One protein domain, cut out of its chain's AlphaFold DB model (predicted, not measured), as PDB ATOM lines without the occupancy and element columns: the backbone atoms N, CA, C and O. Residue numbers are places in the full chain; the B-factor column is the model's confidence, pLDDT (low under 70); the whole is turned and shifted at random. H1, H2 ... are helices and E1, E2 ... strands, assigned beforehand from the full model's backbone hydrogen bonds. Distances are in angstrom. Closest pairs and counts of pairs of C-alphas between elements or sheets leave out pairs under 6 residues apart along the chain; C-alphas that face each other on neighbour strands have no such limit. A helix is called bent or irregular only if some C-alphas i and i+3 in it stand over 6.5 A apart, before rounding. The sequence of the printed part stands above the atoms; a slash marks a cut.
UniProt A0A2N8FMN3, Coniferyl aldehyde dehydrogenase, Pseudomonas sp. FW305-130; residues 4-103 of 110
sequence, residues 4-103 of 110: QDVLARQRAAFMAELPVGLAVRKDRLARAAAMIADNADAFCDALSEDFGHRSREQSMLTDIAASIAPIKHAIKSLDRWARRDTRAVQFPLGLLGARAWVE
ATOM      1  N   GLN A   4     116.450 158.482 186.834       98.00
ATOM      2  CA  GLN A   4     116.327 158.434 188.291       98.00
ATOM      3  C   GLN A   4     117.125 157.266 188.883       98.00
ATOM      4  O   GLN A   4     117.798 157.445 189.898       98.00
ATOM      5  N   ASP A   5     117.140 156.112 188.208       98.00
ATOM      6  CA  ASP A   5     117.942 154.956 188.627       98.00
ATOM      7  C   ASP A   5     119.447 155.264 188.580       98.00
ATOM      8  O   ASP A   5     120.190 154.880 189.485       98.00
ATOM      9  N   VAL A   6     119.906 155.975 187.540       98.00
ATOM     10  CA  VAL A   6     121.310 156.417 187.414       98.00
ATOM     11  C   VAL A   6     121.686 157.307 188.597       98.00
ATOM     12  O   VAL A   6     122.670 157.042 189.290       98.00
ATOM     13  N   LEU A   7     120.877 158.338 188.857       98.12
ATOM     14  CA  LEU A   7     121.135 159.309 189.915       98.12
ATOM     15  C   LEU A   7     121.128 158.652 191.300       98.12
ATOM     16  O   LEU A   7     121.982 158.956 192.137       98.12
ATOM     17  N   ALA A   8     120.197 157.726 191.545       98.25
ATOM     18  CA  ALA A   8     120.141 156.977 192.795       98.25
ATOM     19  C   ALA A   8     121.436 156.182 193.029       98.25
ATOM     20  O   ALA A   8     121.999 156.232 194.123       98.25
ATOM     21  N   ARG A   9     121.965 155.525 191.987       98.19
ATOM     22  CA  ARG A   9     123.241 154.792 192.064       98.19
ATOM     23  C   ARG A   9     124.429 155.715 192.324       98.19
ATOM     24  O   ARG A   9     125.258 155.397 193.171       98.19
ATOM     25  N   GLN A  10     124.498 156.865 191.653       97.81
ATOM     26  CA  GLN A  10     125.561 157.853 191.870       97.81
ATOM     27  C   GLN A  10     125.544 158.398 193.306       97.81
ATOM     28  O   GLN A  10     126.593 158.492 193.941       97.81
ATOM     29  N   ARG A  11     124.356 158.700 193.848       98.00
ATOM     30  CA  ARG A  11     124.196 159.165 195.237       98.00
ATOM     31  C   ARG A  11     124.604 158.095 196.242       98.00
ATOM     32  O   ARG A  11     125.324 158.407 197.186       98.00
ATOM     33  N   ALA A  12     124.180 156.850 196.025       98.19
ATOM     34  CA  ALA A  12     124.550 155.730 196.884       98.19
ATOM     35  C   ALA A  12     126.070 155.502 196.889       98.19
ATOM     36  O   ALA A  12     126.668 155.405 197.959       98.19
ATOM     37  N   ALA A  13     126.705 155.497 195.712       97.44
ATOM     38  CA  ALA A  13     128.152 155.346 195.585       97.44
ATOM     39  C   ALA A  13     128.918 156.494 196.263       97.44
ATOM     40  O   ALA A  13     129.874 156.243 196.991       97.44
ATOM     41  N   PHE A  14     128.473 157.743 196.077       96.38
ATOM     42  CA  PHE A  14     129.081 158.901 196.731       96.38
ATOM     43  C   PHE A  14     129.030 158.783 198.258       96.38
ATOM     44  O   PHE A  14     130.055 158.947 198.912       96.38
ATOM     45  N   MET A  15     127.861 158.462 198.826       96.94
ATOM     46  CA  MET A  15     127.700 158.342 200.280       96.94
ATOM     47  C   MET A  15     128.514 157.188 200.866       96.94
ATOM     48  O   MET A  15     129.072 157.337 201.949       96.94
ATOM     49  N   ALA A  16     128.623 156.069 200.147       97.31
ATOM     50  CA  ALA A  16     129.396 154.909 200.586       97.31
ATOM     51  C   ALA A  16     130.914 155.165 200.626       97.31
ATOM     52  O   ALA A  16     131.622 154.511 201.387       97.31
ATOM     53  N   GLU A  17     131.426 156.094 199.814       96.06
ATOM     54  CA  GLU A  17     132.866 156.361 199.707       96.06
ATOM     55  C   GLU A  17     133.358 157.501 200.619       96.06
ATOM     56  O   GLU A  17     134.563 157.721 200.752       96.06
ATOM     57  N   LEU A  18     132.460 158.285 201.225       93.88
ATOM     58  CA  LEU A  18     132.877 159.439 202.020       93.88
ATOM     59  C   LEU A  18     133.636 159.032 203.303       93.88
ATOM     60  O   LEU A  18     133.182 158.148 204.026       93.88
ATOM     61  N   PRO A  19     134.732 159.740 203.656       93.38
ATOM     62  CA  PRO A  19     135.378 160.813 202.897       93.38
ATOM     63  C   PRO A  19     136.290 160.277 201.778       93.38
ATOM     64  O   PRO A  19     137.202 159.490 202.017       93.38
ATOM     65  N   VAL A  20     136.143 160.808 200.558       94.94
ATOM     66  CA  VAL A  20     137.029 160.430 199.442       94.94
ATOM     67  C   VAL A  20     138.422 161.027 199.654       94.94
ATOM     68  O   VAL A  20     138.587 162.253 199.612       94.94
ATOM     69  N   GLY A  21     139.433 160.178 199.839       95.44
ATOM     70  CA  GLY A  21     140.822 160.595 200.060       95.44
ATOM     71  C   GLY A  21     141.455 161.316 198.861       95.44
ATOM     72  O   GLY A  21     141.119 161.053 197.706       95.44
ATOM     73  N   LEU A  22     142.413 162.217 199.116       97.00
ATOM     74  CA  LEU A  22     143.070 163.007 198.059       97.00
ATOM     75  C   LEU A  22     143.809 162.144 197.029       97.00
ATOM     76  O   LEU A  22     143.794 162.478 195.846       97.00
ATOM     77  N   ALA A  23     144.406 161.026 197.455       97.81
ATOM     78  CA  ALA A  23     145.071 160.084 196.555       97.81
ATOM     79  C   ALA A  23     144.092 159.489 195.529       97.81
ATOM     80  O   ALA A  23     144.375 159.502 194.336       97.81
ATOM     81  N   VAL A  24     142.901 159.075 195.973       97.88
ATOM     82  CA  VAL A  24     141.847 158.538 195.096       97.88
ATOM     83  C   VAL A  24     141.340 159.605 194.123       97.88
ATOM     84  O   VAL A  24     141.127 159.330 192.944       97.88
ATOM     85  N   ARG A  25     141.182 160.856 194.577       98.12
ATOM     86  CA  ARG A  25     140.795 161.968 193.690       98.12
ATOM     87  C   ARG A  25     141.853 162.224 192.610       98.12
ATOM     88  O   ARG A  25     141.497 162.417 191.451       98.12
ATOM     89  N   LYS A  26     143.141 162.204 192.975       98.69
ATOM     90  CA  LYS A  26     144.260 162.350 192.029       98.69
ATOM     91  C   LYS A  26     144.329 161.191 191.039       98.69
ATOM     92  O   LYS A  26     144.518 161.452 189.857       98.69
ATOM     93  N   ASP A  27     144.130 159.957 191.500       98.69
ATOM     94  CA  ASP A  27     144.035 158.774 190.636       98.69
ATOM     95  C   ASP A  27     142.934 158.944 189.583       98.69
ATOM     96  O   ASP A  27     143.186 158.826 188.386       98.69
ATOM     97  N   ARG A  28     141.722 159.313 190.009       98.44
ATOM     98  CA  ARG A  28     140.587 159.536 189.100       98.44
ATOM     99  C   ARG A  28     140.879 160.620 188.066       98.44
ATOM    100  O   ARG A  28     140.581 160.426 186.891       98.44
ATOM    101  N   LEU A  29     141.488 161.734 188.481       98.69
ATOM    102  CA  LEU A  29     141.922 162.797 187.568       98.69
ATOM    103  C   LEU A  29     142.983 162.293 186.578       98.69
ATOM    104  O   LEU A  29     142.895 162.589 185.390       98.69
ATOM    105  N   ALA A  30     143.959 161.508 187.036       98.69
ATOM    106  CA  ALA A  30     144.984 160.937 186.168       98.69
ATOM    107  C   ALA A  30     144.379 159.979 185.131       98.69
ATOM    108  O   ALA A  30     144.693 160.094 183.949       98.69
ATOM    109  N   ARG A  31     143.451 159.107 185.545       98.81
ATOM    110  CA  ARG A  31     142.720 158.214 184.635       98.81
ATOM    111  C   ARG A  31     141.844 158.972 183.642       98.81
ATOM    112  O   ARG A  31     141.772 158.571 182.488       98.81
ATOM    113  N   ALA A  32     141.226 160.081 184.052       98.62
ATOM    114  CA  ALA A  32     140.472 160.938 183.139       98.62
ATOM    115  C   ALA A  32     141.382 161.574 182.074       98.62
ATOM    116  O   ALA A  32     141.056 161.533 180.893       98.62
ATOM    117  N   ALA A  33     142.544 162.108 182.468       98.69
ATOM    118  CA  ALA A  33     143.514 162.651 181.515       98.69
ATOM    119  C   ALA A  33     144.064 161.580 180.560       98.69
ATOM    120  O   ALA A  33     144.224 161.867 179.376       98.69
ATOM    121  N   ALA A  34     144.341 160.372 181.064       98.69
ATOM    122  CA  ALA A  34     144.778 159.243 180.246       98.69
ATOM    123  C   ALA A  34     143.699 158.851 179.232       98.69
ATOM    124  O   ALA A  34     143.972 158.855 178.043       98.69
ATOM    125  N   MET A  35     142.450 158.666 179.671       98.69
ATOM    126  CA  MET A  35     141.332 158.345 178.779       98.69
ATOM    127  C   MET A  35     141.170 159.377 177.654       98.69
ATOM    128  O   MET A  35     140.986 158.990 176.503       98.69
ATOM    129  N   ILE A  36     141.289 160.673 177.963       98.56
ATOM    130  CA  ILE A  36     141.212 161.732 176.946       98.56
ATOM    131  C   ILE A  36     142.372 161.625 175.949       98.56
ATOM    132  O   ILE A  36     142.153 161.756 174.749       98.56
ATOM    133  N   ALA A  37     143.594 161.388 176.430       98.44
ATOM    134  CA  ALA A  37     144.772 161.262 175.575       98.44
ATOM    135  C   ALA A  37     144.713 160.005 174.691       98.44
ATOM    136  O   ALA A  37     144.941 160.095 173.489       98.44
ATOM    137  N   ASP A  38     144.355 158.862 175.276       98.69
ATOM    138  CA  ASP A  38     144.304 157.558 174.606       98.69
ATOM    139  C   ASP A  38     143.233 157.515 173.503       98.69
ATOM    140  O   ASP A  38     143.332 156.719 172.574       98.69
ATOM    141  N   ASN A  39     142.217 158.381 173.590       98.69
ATOM    142  CA  ASN A  39     141.119 158.478 172.624       98.69
ATOM    143  C   ASN A  39     141.137 159.797 171.831       98.69
ATOM    144  O   ASN A  39     140.140 160.141 171.196       98.69
ATOM    145  N   ALA A  40     142.244 160.549 171.859       98.56
ATOM    146  CA  ALA A  40     142.325 161.880 171.256       98.56
ATOM    147  C   ALA A  40     141.943 161.884 169.768       98.56
ATOM    148  O   ALA A  40     141.188 162.747 169.326       98.56
ATOM    149  N   ASP A  41     142.411 160.888 169.015       98.06
ATOM    150  CA  ASP A  41     142.111 160.768 167.591       98.06
ATOM    151  C   ASP A  41     140.625 160.513 167.335       98.06
ATOM    152  O   ASP A  41     140.038 161.184 166.490       98.06
ATOM    153  N   ALA A  42     140.012 159.614 168.107       98.25
ATOM    154  CA  ALA A  42     138.590 159.313 167.997       98.25
ATOM    155  C   ALA A  42     137.721 160.535 168.338       98.25
ATOM    156  O   ALA A  42     136.720 160.791 167.673       98.25
ATOM    157  N   PHE A  43     138.120 161.328 169.337       98.00
ATOM    158  CA  PHE A  43     137.442 162.584 169.653       98.00
ATOM    159  C   PHE A  43     137.592 163.626 168.542       98.00
ATOM    160  O   PHE A  43     136.623 164.308 168.219       98.00
ATOM    161  N   CYS A  44     138.776 163.754 167.937       97.50
ATOM    162  CA  CYS A  44     138.982 164.653 166.803       97.50
ATOM    163  C   CYS A  44     138.128 164.263 165.589       97.50
ATOM    164  O   CYS A  44     137.569 165.151 164.946       97.50
ATOM    165  N   ASP A  45     138.006 162.968 165.291       96.31
ATOM    166  CA  ASP A  45     137.183 162.485 164.176       96.31
ATOM    167  C   ASP A  45     135.698 162.768 164.422       96.31
ATOM    168  O   ASP A  45     135.044 163.363 163.566       96.31
ATOM    169  N   ALA A  46     135.200 162.458 165.626       97.00
ATOM    170  CA  ALA A  46     133.823 162.761 166.016       97.00
ATOM    171  C   ALA A  46     133.519 164.268 165.934       97.00
ATOM    172  O   ALA A  46     132.506 164.674 165.376       97.00
ATOM    173  N   LEU A  47     134.433 165.123 166.411       96.44
ATOM    174  CA  LEU A  47     134.286 166.578 166.295       96.44
ATOM    175  C   LEU A  47     134.288 167.055 164.836       96.44
ATOM    176  O   LEU A  47     133.616 168.032 164.508       96.44
ATOM    177  N   SER A  48     135.052 166.417 163.951       95.69
ATOM    178  CA  SER A  48     135.048 166.787 162.534       95.69
ATOM    179  C   SER A  48     133.725 166.419 161.858       95.69
ATOM    180  O   SER A  48     133.215 167.213 161.065       95.69
ATOM    181  N   GLU A  49     133.159 165.261 162.215       95.94
ATOM    182  CA  GLU A  49     131.853 164.786 161.746       95.94
ATOM    183  C   GLU A  49     130.711 165.684 162.248       95.94
ATOM    184  O   GLU A  49     129.924 166.182 161.442       95.94
ATOM    185  N   ASP A  50     130.681 165.987 163.550       96.00
ATOM    186  CA  ASP A  50     129.631 166.800 164.179       96.00
ATOM    187  C   ASP A  50     129.620 168.257 163.681       96.00
ATOM    188  O   ASP A  50     128.561 168.874 163.547       96.00
ATOM    189  N   PHE A  51     130.802 168.830 163.421       92.19
ATOM    190  CA  PHE A  51     130.965 170.257 163.106       92.19
ATOM    191  C   PHE A  51     131.353 170.536 161.648       92.19
ATOM    192  O   PHE A  51     131.694 171.670 161.312       92.19
ATOM    193  N   GLY A  52     131.282 169.531 160.772       80.50
ATOM    194  CA  GLY A  52     131.396 169.709 159.327       80.50
ATOM    195  C   GLY A  52     132.767 170.207 158.865       80.50
ATOM    196  O   GLY A  52     132.845 171.266 158.240       80.50
ATOM    197  N   HIS A  53     133.809 169.389 159.065       81.12
ATOM    198  CA  HIS A  53     135.214 169.602 158.652       81.12
ATOM    199  C   HIS A  53     136.052 170.473 159.598       81.12
ATOM    200  O   HIS A  53     136.940 171.215 159.164       81.12
ATOM    201  N   ARG A  54     135.819 170.379 160.911       90.75
ATOM    202  CA  ARG A  54     136.734 170.984 161.888       90.75
ATOM    203  C   ARG A  54     138.147 170.411 161.710       90.75
ATOM    204  O   ARG A  54     138.306 169.197 161.570       90.75
ATOM    205  N   SER A  55     139.160 171.285 161.726       95.38
ATOM    206  CA  SER A  55     140.567 170.867 161.650       95.38
ATOM    207  C   SER A  55     140.915 169.991 162.849       95.38
ATOM    208  O   SER A  55     140.678 170.349 164.007       95.38
ATOM    209  N   ARG A  56     141.531 168.849 162.555       95.00
ATOM    210  CA  ARG A  56     142.014 167.897 163.552       95.00
ATOM    211  C   ARG A  56     143.057 168.533 164.468       95.00
ATOM    212  O   ARG A  56     142.997 168.353 165.679       95.00
ATOM    213  N   GLU A  57     143.966 169.327 163.911       95.81
ATOM    214  CA  GLU A  57     145.010 170.053 164.638       95.81
ATOM    215  C   GLU A  57     144.402 171.091 165.577       95.81
ATOM    216  O   GLU A  57     144.809 171.201 166.736       95.81
ATOM    217  N   GLN A  58     143.391 171.820 165.092       96.06
ATOM    218  CA  GLN A  58     142.641 172.751 165.920       96.06
ATOM    219  C   GLN A  58     142.025 172.014 167.110       96.06
ATOM    220  O   GLN A  58     142.235 172.436 168.243       96.06
ATOM    221  N   SER A  59     141.330 170.896 166.882       97.75
ATOM    222  CA  SER A  59     140.696 170.149 167.970       97.75
ATOM    223  C   SER A  59     141.674 169.488 168.934       97.75
ATOM    224  O   SER A  59     141.452 169.496 170.148       97.75
ATOM    225  N   MET A  60     142.813 169.014 168.431       98.06
ATOM    226  CA  MET A  60     143.891 168.500 169.272       98.06
ATOM    227  C   MET A  60     144.372 169.567 170.266       98.06
ATOM    228  O   MET A  60     144.609 169.275 171.441       98.06
ATOM    229  N   LEU A  61     144.465 170.826 169.828       98.00
ATOM    230  CA  LEU A  61     144.860 171.930 170.695       98.00
ATOM    231  C   LEU A  61     143.721 172.392 171.618       98.00
ATOM    232  O   LEU A  61     143.917 172.520 172.828       98.00
ATOM    233  N   THR A  62     142.543 172.671 171.060       96.88
ATOM    234  CA  THR A  62     141.477 173.399 171.764       96.88
ATOM    235  C   THR A  62     140.538 172.520 172.570       96.88
ATOM    236  O   THR A  62     139.900 173.034 173.481       96.88
ATOM    237  N   ASP A  63     140.443 171.229 172.256       97.19
ATOM    238  CA  ASP A  63     139.508 170.317 172.918       97.19
ATOM    239  C   ASP A  63     140.276 169.252 173.716       97.19
ATOM    240  O   ASP A  63     140.002 169.055 174.900       97.19
ATOM    241  N   ILE A  64     141.313 168.636 173.133       98.44
ATOM    242  CA  ILE A  64     142.101 167.590 173.810       98.44
ATOM    243  C   ILE A  64     143.107 168.196 174.796       98.44
ATOM    244  O   ILE A  64     142.996 168.009 176.014       98.44
ATOM    245  N   ALA A  65     144.088 168.959 174.301       98.12
ATOM    246  CA  ALA A  65     145.137 169.524 175.147       98.12
ATOM    247  C   ALA A  65     144.566 170.511 176.179       98.12
ATOM    248  O   ALA A  65     144.960 170.475 177.353       98.12
ATOM    249  N   ALA A  66     143.594 171.332 175.771       97.94
ATOM    250  CA  ALA A  66     142.905 172.266 176.658       97.94
ATOM    251  C   ALA A  66     142.080 171.578 177.759       97.94
ATOM    252  O   ALA A  66     141.915 172.171 178.821       97.94
ATOM    253  N   SER A  67     141.616 170.336 177.568       98.00
ATOM    254  CA  SER A  67     140.949 169.557 178.626       98.00
ATOM    255  C   SER A  67     141.947 168.888 179.575       98.00
ATOM    256  O   SER A  67     141.751 168.864 180.792       98.00
ATOM    257  N   ILE A  68     143.067 168.381 179.051       98.75
ATOM    258  CA  ILE A  68     144.098 167.707 179.856       98.75
ATOM    259  C   ILE A  68     144.859 168.697 180.753       98.75
ATOM    260  O   ILE A  68     145.210 168.364 181.891       98.75
ATOM    261  N   ALA A  69     145.145 169.909 180.270       98.50
ATOM    262  CA  ALA A  69     145.962 170.875 181.005       98.50
ATOM    263  C   ALA A  69     145.357 171.285 182.372       98.50
ATOM    264  O   ALA A  69     146.072 171.189 183.379       98.50
ATOM    265  N   PRO A  70     144.062 171.646 182.481       98.50
ATOM    266  CA  PRO A  70     143.397 171.893 183.760       98.50
ATOM    267  C   PRO A  70     143.397 170.678 184.687       98.50
ATOM    268  O   PRO A  70     143.604 170.842 185.888       98.50
ATOM    269  N   ILE A  71     143.244 169.458 184.159       98.69
ATOM    270  CA  ILE A  71     143.304 168.228 184.964       98.69
ATOM    271  C   ILE A  71     144.695 168.073 185.595       98.69
ATOM    272  O   ILE A  71     144.816 167.876 186.807       98.69
ATOM    273  N   LYS A  72     145.765 168.241 184.806       98.62
ATOM    274  CA  LYS A  72     147.149 168.212 185.314       98.62
ATOM    275  C   LYS A  72     147.406 169.319 186.338       98.62
ATOM    276  O   LYS A  72     148.097 169.086 187.331       98.62
ATOM    277  N   HIS A  73     146.853 170.512 186.124       98.75
ATOM    278  CA  HIS A  73     146.935 171.604 187.093       98.75
ATOM    279  C   HIS A  73     146.206 171.262 188.401       98.75
ATOM    280  O   HIS A  73     146.754 171.478 189.483       98.75
ATOM    281  N   ALA A  74     145.011 170.676 188.309       98.62
ATOM    282  CA  ALA A  74     144.228 170.257 189.460       98.62
ATOM    283  C   ALA A  74     144.970 169.206 190.291       98.62
ATOM    284  O   ALA A  74     145.089 169.376 191.500       98.62
ATOM    285  N   ILE A  75     145.566 168.186 189.662       98.62
ATOM    286  CA  ILE A  75     146.367 167.161 190.358       98.62
ATOM    287  C   ILE A  75     147.499 167.799 191.182       98.62
ATOM    288  O   ILE A  75     147.693 167.425 192.339       98.62
ATOM    289  N   LYS A  76     148.216 168.779 190.613       98.50
ATOM    290  CA  LYS A  76     149.322 169.490 191.287       98.50
ATOM    291  C   LYS A  76     148.853 170.423 192.407       98.50
ATOM    292  O   LYS A  76     149.604 170.682 193.342       98.50
ATOM    293  N   SER A  77     147.641 170.961 192.301       98.56
ATOM    294  CA  SER A  77     147.116 171.964 193.233       98.56
ATOM    295  C   SER A  77     146.199 171.389 194.317       98.56
ATOM    296  O   SER A  77     145.947 172.075 195.310       98.56
ATOM    297  N   LEU A  78     145.714 170.153 194.165       98.00
ATOM    298  CA  LEU A  78     144.631 169.607 194.982       98.00
ATOM    299  C   LEU A  78     144.932 169.595 196.488       98.00
ATOM    300  O   LEU A  78     144.046 169.925 197.271       98.00
ATOM    301  N   ASP A  79     146.158 169.271 196.914       97.56
ATOM    302  CA  ASP A  79     146.498 169.253 198.350       97.56
ATOM    303  C   ASP A  79     146.416 170.644 198.977       97.56
ATOM    304  O   ASP A  79     146.038 170.789 200.139       97.56
ATOM    305  N   ARG A  80     146.763 171.679 198.203       97.69
ATOM    306  CA  ARG A  80     146.650 173.072 198.638       97.69
ATOM    307  C   ARG A  80     145.184 173.482 198.718       97.69
ATOM    308  O   ARG A  80     144.791 174.080 199.708       97.69
ATOM    309  N   TRP A  81     144.388 173.144 197.705       97.56
ATOM    310  CA  TRP A  81     142.967 173.501 197.652       97.56
ATOM    311  C   TRP A  81     142.122 172.799 198.717       97.56
ATOM    312  O   TRP A  81     141.162 173.378 199.209       97.56
ATOM    313  N   ALA A  82     142.470 171.566 199.085       96.38
ATOM    314  CA  ALA A  82     141.741 170.803 200.094       96.38
ATOM    315  C   ALA A  82     142.161 171.123 201.539       96.38
ATOM    316  O   ALA A  82     141.539 170.633 202.483       96.38
ATOM    317  N   ARG A  83     143.230 171.905 201.739       96.38
ATOM    318  CA  ARG A  83     143.729 172.237 203.074       96.38
ATOM    319  C   ARG A  83     142.720 173.122 203.813       96.38
ATOM    320  O   ARG A  83     142.157 174.046 203.233       96.38
ATOM    321  N   ARG A  84     142.533 172.857 205.111       96.88
ATOM    322  CA  ARG A  84     141.773 173.741 206.007       96.88
ATOM    323  C   ARG A  84     142.377 175.145 205.995       96.88
ATOM    324  O   ARG A  84     143.594 175.288 206.104       96.88
ATOM    325  N   ASP A  85     141.522 176.154 205.909       96.94
ATOM    326  CA  ASP A  85     141.925 177.559 205.942       96.94
ATOM    327  C   ASP A  85     141.674 178.135 207.342       96.94
ATOM    328  O   ASP A  85     140.530 178.376 207.735       96.94
ATOM    329  N   THR A  86     142.743 178.271 208.130       96.44
ATOM    330  CA  THR A  86     142.686 178.726 209.526       96.44
ATOM    331  C   THR A  86     142.208 180.173 209.614       96.44
ATOM    332  O   THR A  86     142.658 181.042 208.872       96.44
ATOM    333  N   ARG A  87     141.318 180.456 210.567       96.19
ATOM    334  CA  ARG A  87     140.759 181.791 210.799       96.19
ATOM    335  C   ARG A  87     141.169 182.331 212.160       96.19
ATOM    336  O   ARG A  87     141.312 181.579 213.124       96.19
ATOM    337  N   ALA A  88     141.323 183.651 212.229       94.38
ATOM    338  CA  ALA A  88     141.474 184.344 213.498       94.38
ATOM    339  C   ALA A  88     140.208 184.163 214.347       94.38
ATOM    340  O   ALA A  88     139.088 184.180 213.833       94.38
ATOM    341  N   VAL A  89     140.403 184.005 215.651       95.88
ATOM    342  CA  VAL A  89     139.327 183.964 216.645       95.88
ATOM    343  C   VAL A  89     139.233 185.318 217.338       95.88
ATOM    344  O   VAL A  89     140.247 185.983 217.548       95.88
ATOM    345  N   GLN A  90     138.016 185.744 217.683       95.06
ATOM    346  CA  GLN A  90     137.811 187.010 218.384       95.06
ATOM    347  C   GLN A  90     138.467 186.983 219.768       95.06
ATOM    348  O   GLN A  90     138.451 185.964 220.460       95.06
ATOM    349  N   PHE A  91     139.036 188.107 220.191       91.62
ATOM    350  CA  PHE A  91     139.560 188.258 221.547       91.62
ATOM    351  C   PHE A  91     138.411 188.251 222.581       91.62
ATOM    352  O   PHE A  91     137.382 188.869 222.306       91.62
ATOM    353  N   PRO A  92     138.549 187.603 223.761       93.81
ATOM    354  CA  PRO A  92     139.701 186.838 224.259       93.81
ATOM    355  C   PRO A  92     139.637 185.326 223.960       93.81
ATOM    356  O   PRO A  92     140.417 184.565 224.526       93.81
ATOM    357  N   LEU A  93     138.742 184.854 223.083       95.62
ATOM    358  CA  LEU A  93     138.473 183.421 222.872       95.62
ATOM    359  C   LEU A  93     139.720 182.604 222.504       95.62
ATOM    360  O   LEU A  93     139.845 181.455 222.920       95.62
ATOM    361  N   GLY A  94     140.667 183.192 221.770       92.94
ATOM    362  CA  GLY A  94     141.937 182.529 221.449       92.94
ATOM    363  C   GLY A  94     142.805 182.226 222.670       92.94
ATOM    364  O   GLY A  94     143.442 181.178 222.709       92.94
ATOM    365  N   LEU A  95     142.774 183.084 223.697       93.38
ATOM    366  CA  LEU A  95     143.472 182.839 224.966       93.38
ATOM    367  C   LEU A  95     142.822 181.702 225.760       93.38
ATOM    368  O   LEU A  95     143.499 181.002 226.503       93.38
ATOM    369  N   LEU A  96     141.520 181.496 225.561       96.25
ATOM    370  CA  LEU A  96     140.748 180.411 226.167       96.25
ATOM    371  C   LEU A  96     140.835 179.098 225.363       96.25
ATOM    372  O   LEU A  96     140.122 178.145 225.662       96.25
ATOM    373  N   GLY A  97     141.694 179.036 224.338       95.06
ATOM    374  CA  GLY A  97     141.951 177.826 223.553       95.06
ATOM    375  C   GLY A  97     141.046 177.624 222.333       95.06
ATOM    376  O   GLY A  97     141.123 176.570 221.696       95.06
ATOM    377  N   ALA A  98     140.211 178.602 221.963       96.69
ATOM    378  CA  ALA A  98     139.367 178.493 220.775       96.69
ATOM    379  C   ALA A  98     140.193 178.429 219.475       96.69
ATOM    380  O   ALA A  98     141.203 179.118 219.314       96.69
ATOM    381  N   ARG A  99     139.721 177.634 218.508       96.06
ATOM    382  CA  ARG A  99     140.290 177.502 217.156       96.06
ATOM    383  C   ARG A  99     139.179 177.641 216.121       96.06
ATOM    384  O   ARG A  99     138.100 177.093 216.318       96.06
ATOM    385  N   ALA A 100     139.457 178.321 215.013       97.00
ATOM    386  CA  ALA A 100     138.525 178.463 213.899       97.00
ATOM    387  C   ALA A 100     139.213 178.133 212.569       97.00
ATOM    388  O   ALA A 100     140.387 178.449 212.370       97.00
ATOM    389  N   TRP A 101     138.486 177.497 211.654       97.88
ATOM    390  CA  TRP A 101     138.936 177.233 210.288       97.88
ATOM    391  C   TRP A 101     137.745 177.051 209.347       97.88
ATOM    392  O   TRP A 101     136.631 176.759 209.780       97.88
ATOM    393  N   VAL A 102     137.999 177.189 208.048       97.81
ATOM    394  CA  VAL A 102     137.095 176.759 206.980       97.81
ATOM    395  C   VAL A 102     137.540 175.385 206.499       97.81
ATOM    396  O   VAL A 102     138.718 175.169 206.206       97.81
ATOM    397  N   GLU A 103     136.599 174.446 206.426       96.44
ATOM    398  CA  GLU A 103     136.818 173.122 205.851       96.44
ATOM    399  C   GLU A 103     136.015 172.974 204.557       96.44
ATOM    400  O   GLU A 103     134.800 173.163 204.531       96.44
TER     401      GLU A 103
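What this domain is: This is residues 4 to 103 of the 110 residues of the protein "Coniferyl aldehyde dehydrogenase" of Pseudomonas sp. FW305-130 (UniProt A0A2N8FMN3). H2 and H4 lie side by side, with H3 at one end and hairpin E1-E2 beyond the other; H1 sticks out. The printed part has 100 residues, mostly helix: H1 to H4, then antiparallel E1 and E2. It is extended, radius of gyration of the C-alphas 21.2 A, spanning 68 by 34 by 22 A.

How they stand to each other: H2, residues 22 to 38, touches H4, residues 56 to 81, opposite ways; the closest C-alphas, 33 and 68, are 5.4 A apart. H3, residues 40 to 50, touches residues 56 to 64 of H4 alone, closest at C-alphas 44 and 56, 5.5 A. Between E1, residues 85 to 87, and E2, residues 100 to 102, N 87 and O 100 are within hydrogen-bond range, 2.9 A. In H4, 15 of 22 O i to N i+4 pairs are.

Where its parts are: Find H1, residues 4 to 17, starting at (116.327, 158.434, 188.291), and E2 ending at (137.095, 176.759, 206.980). H4, 34.6 A long, is irregular: C-alphas 76 and 79 are 7.6 A apart.

The domain as a whole: The printed part has no cut; no printed residue is under 70 pLDDT.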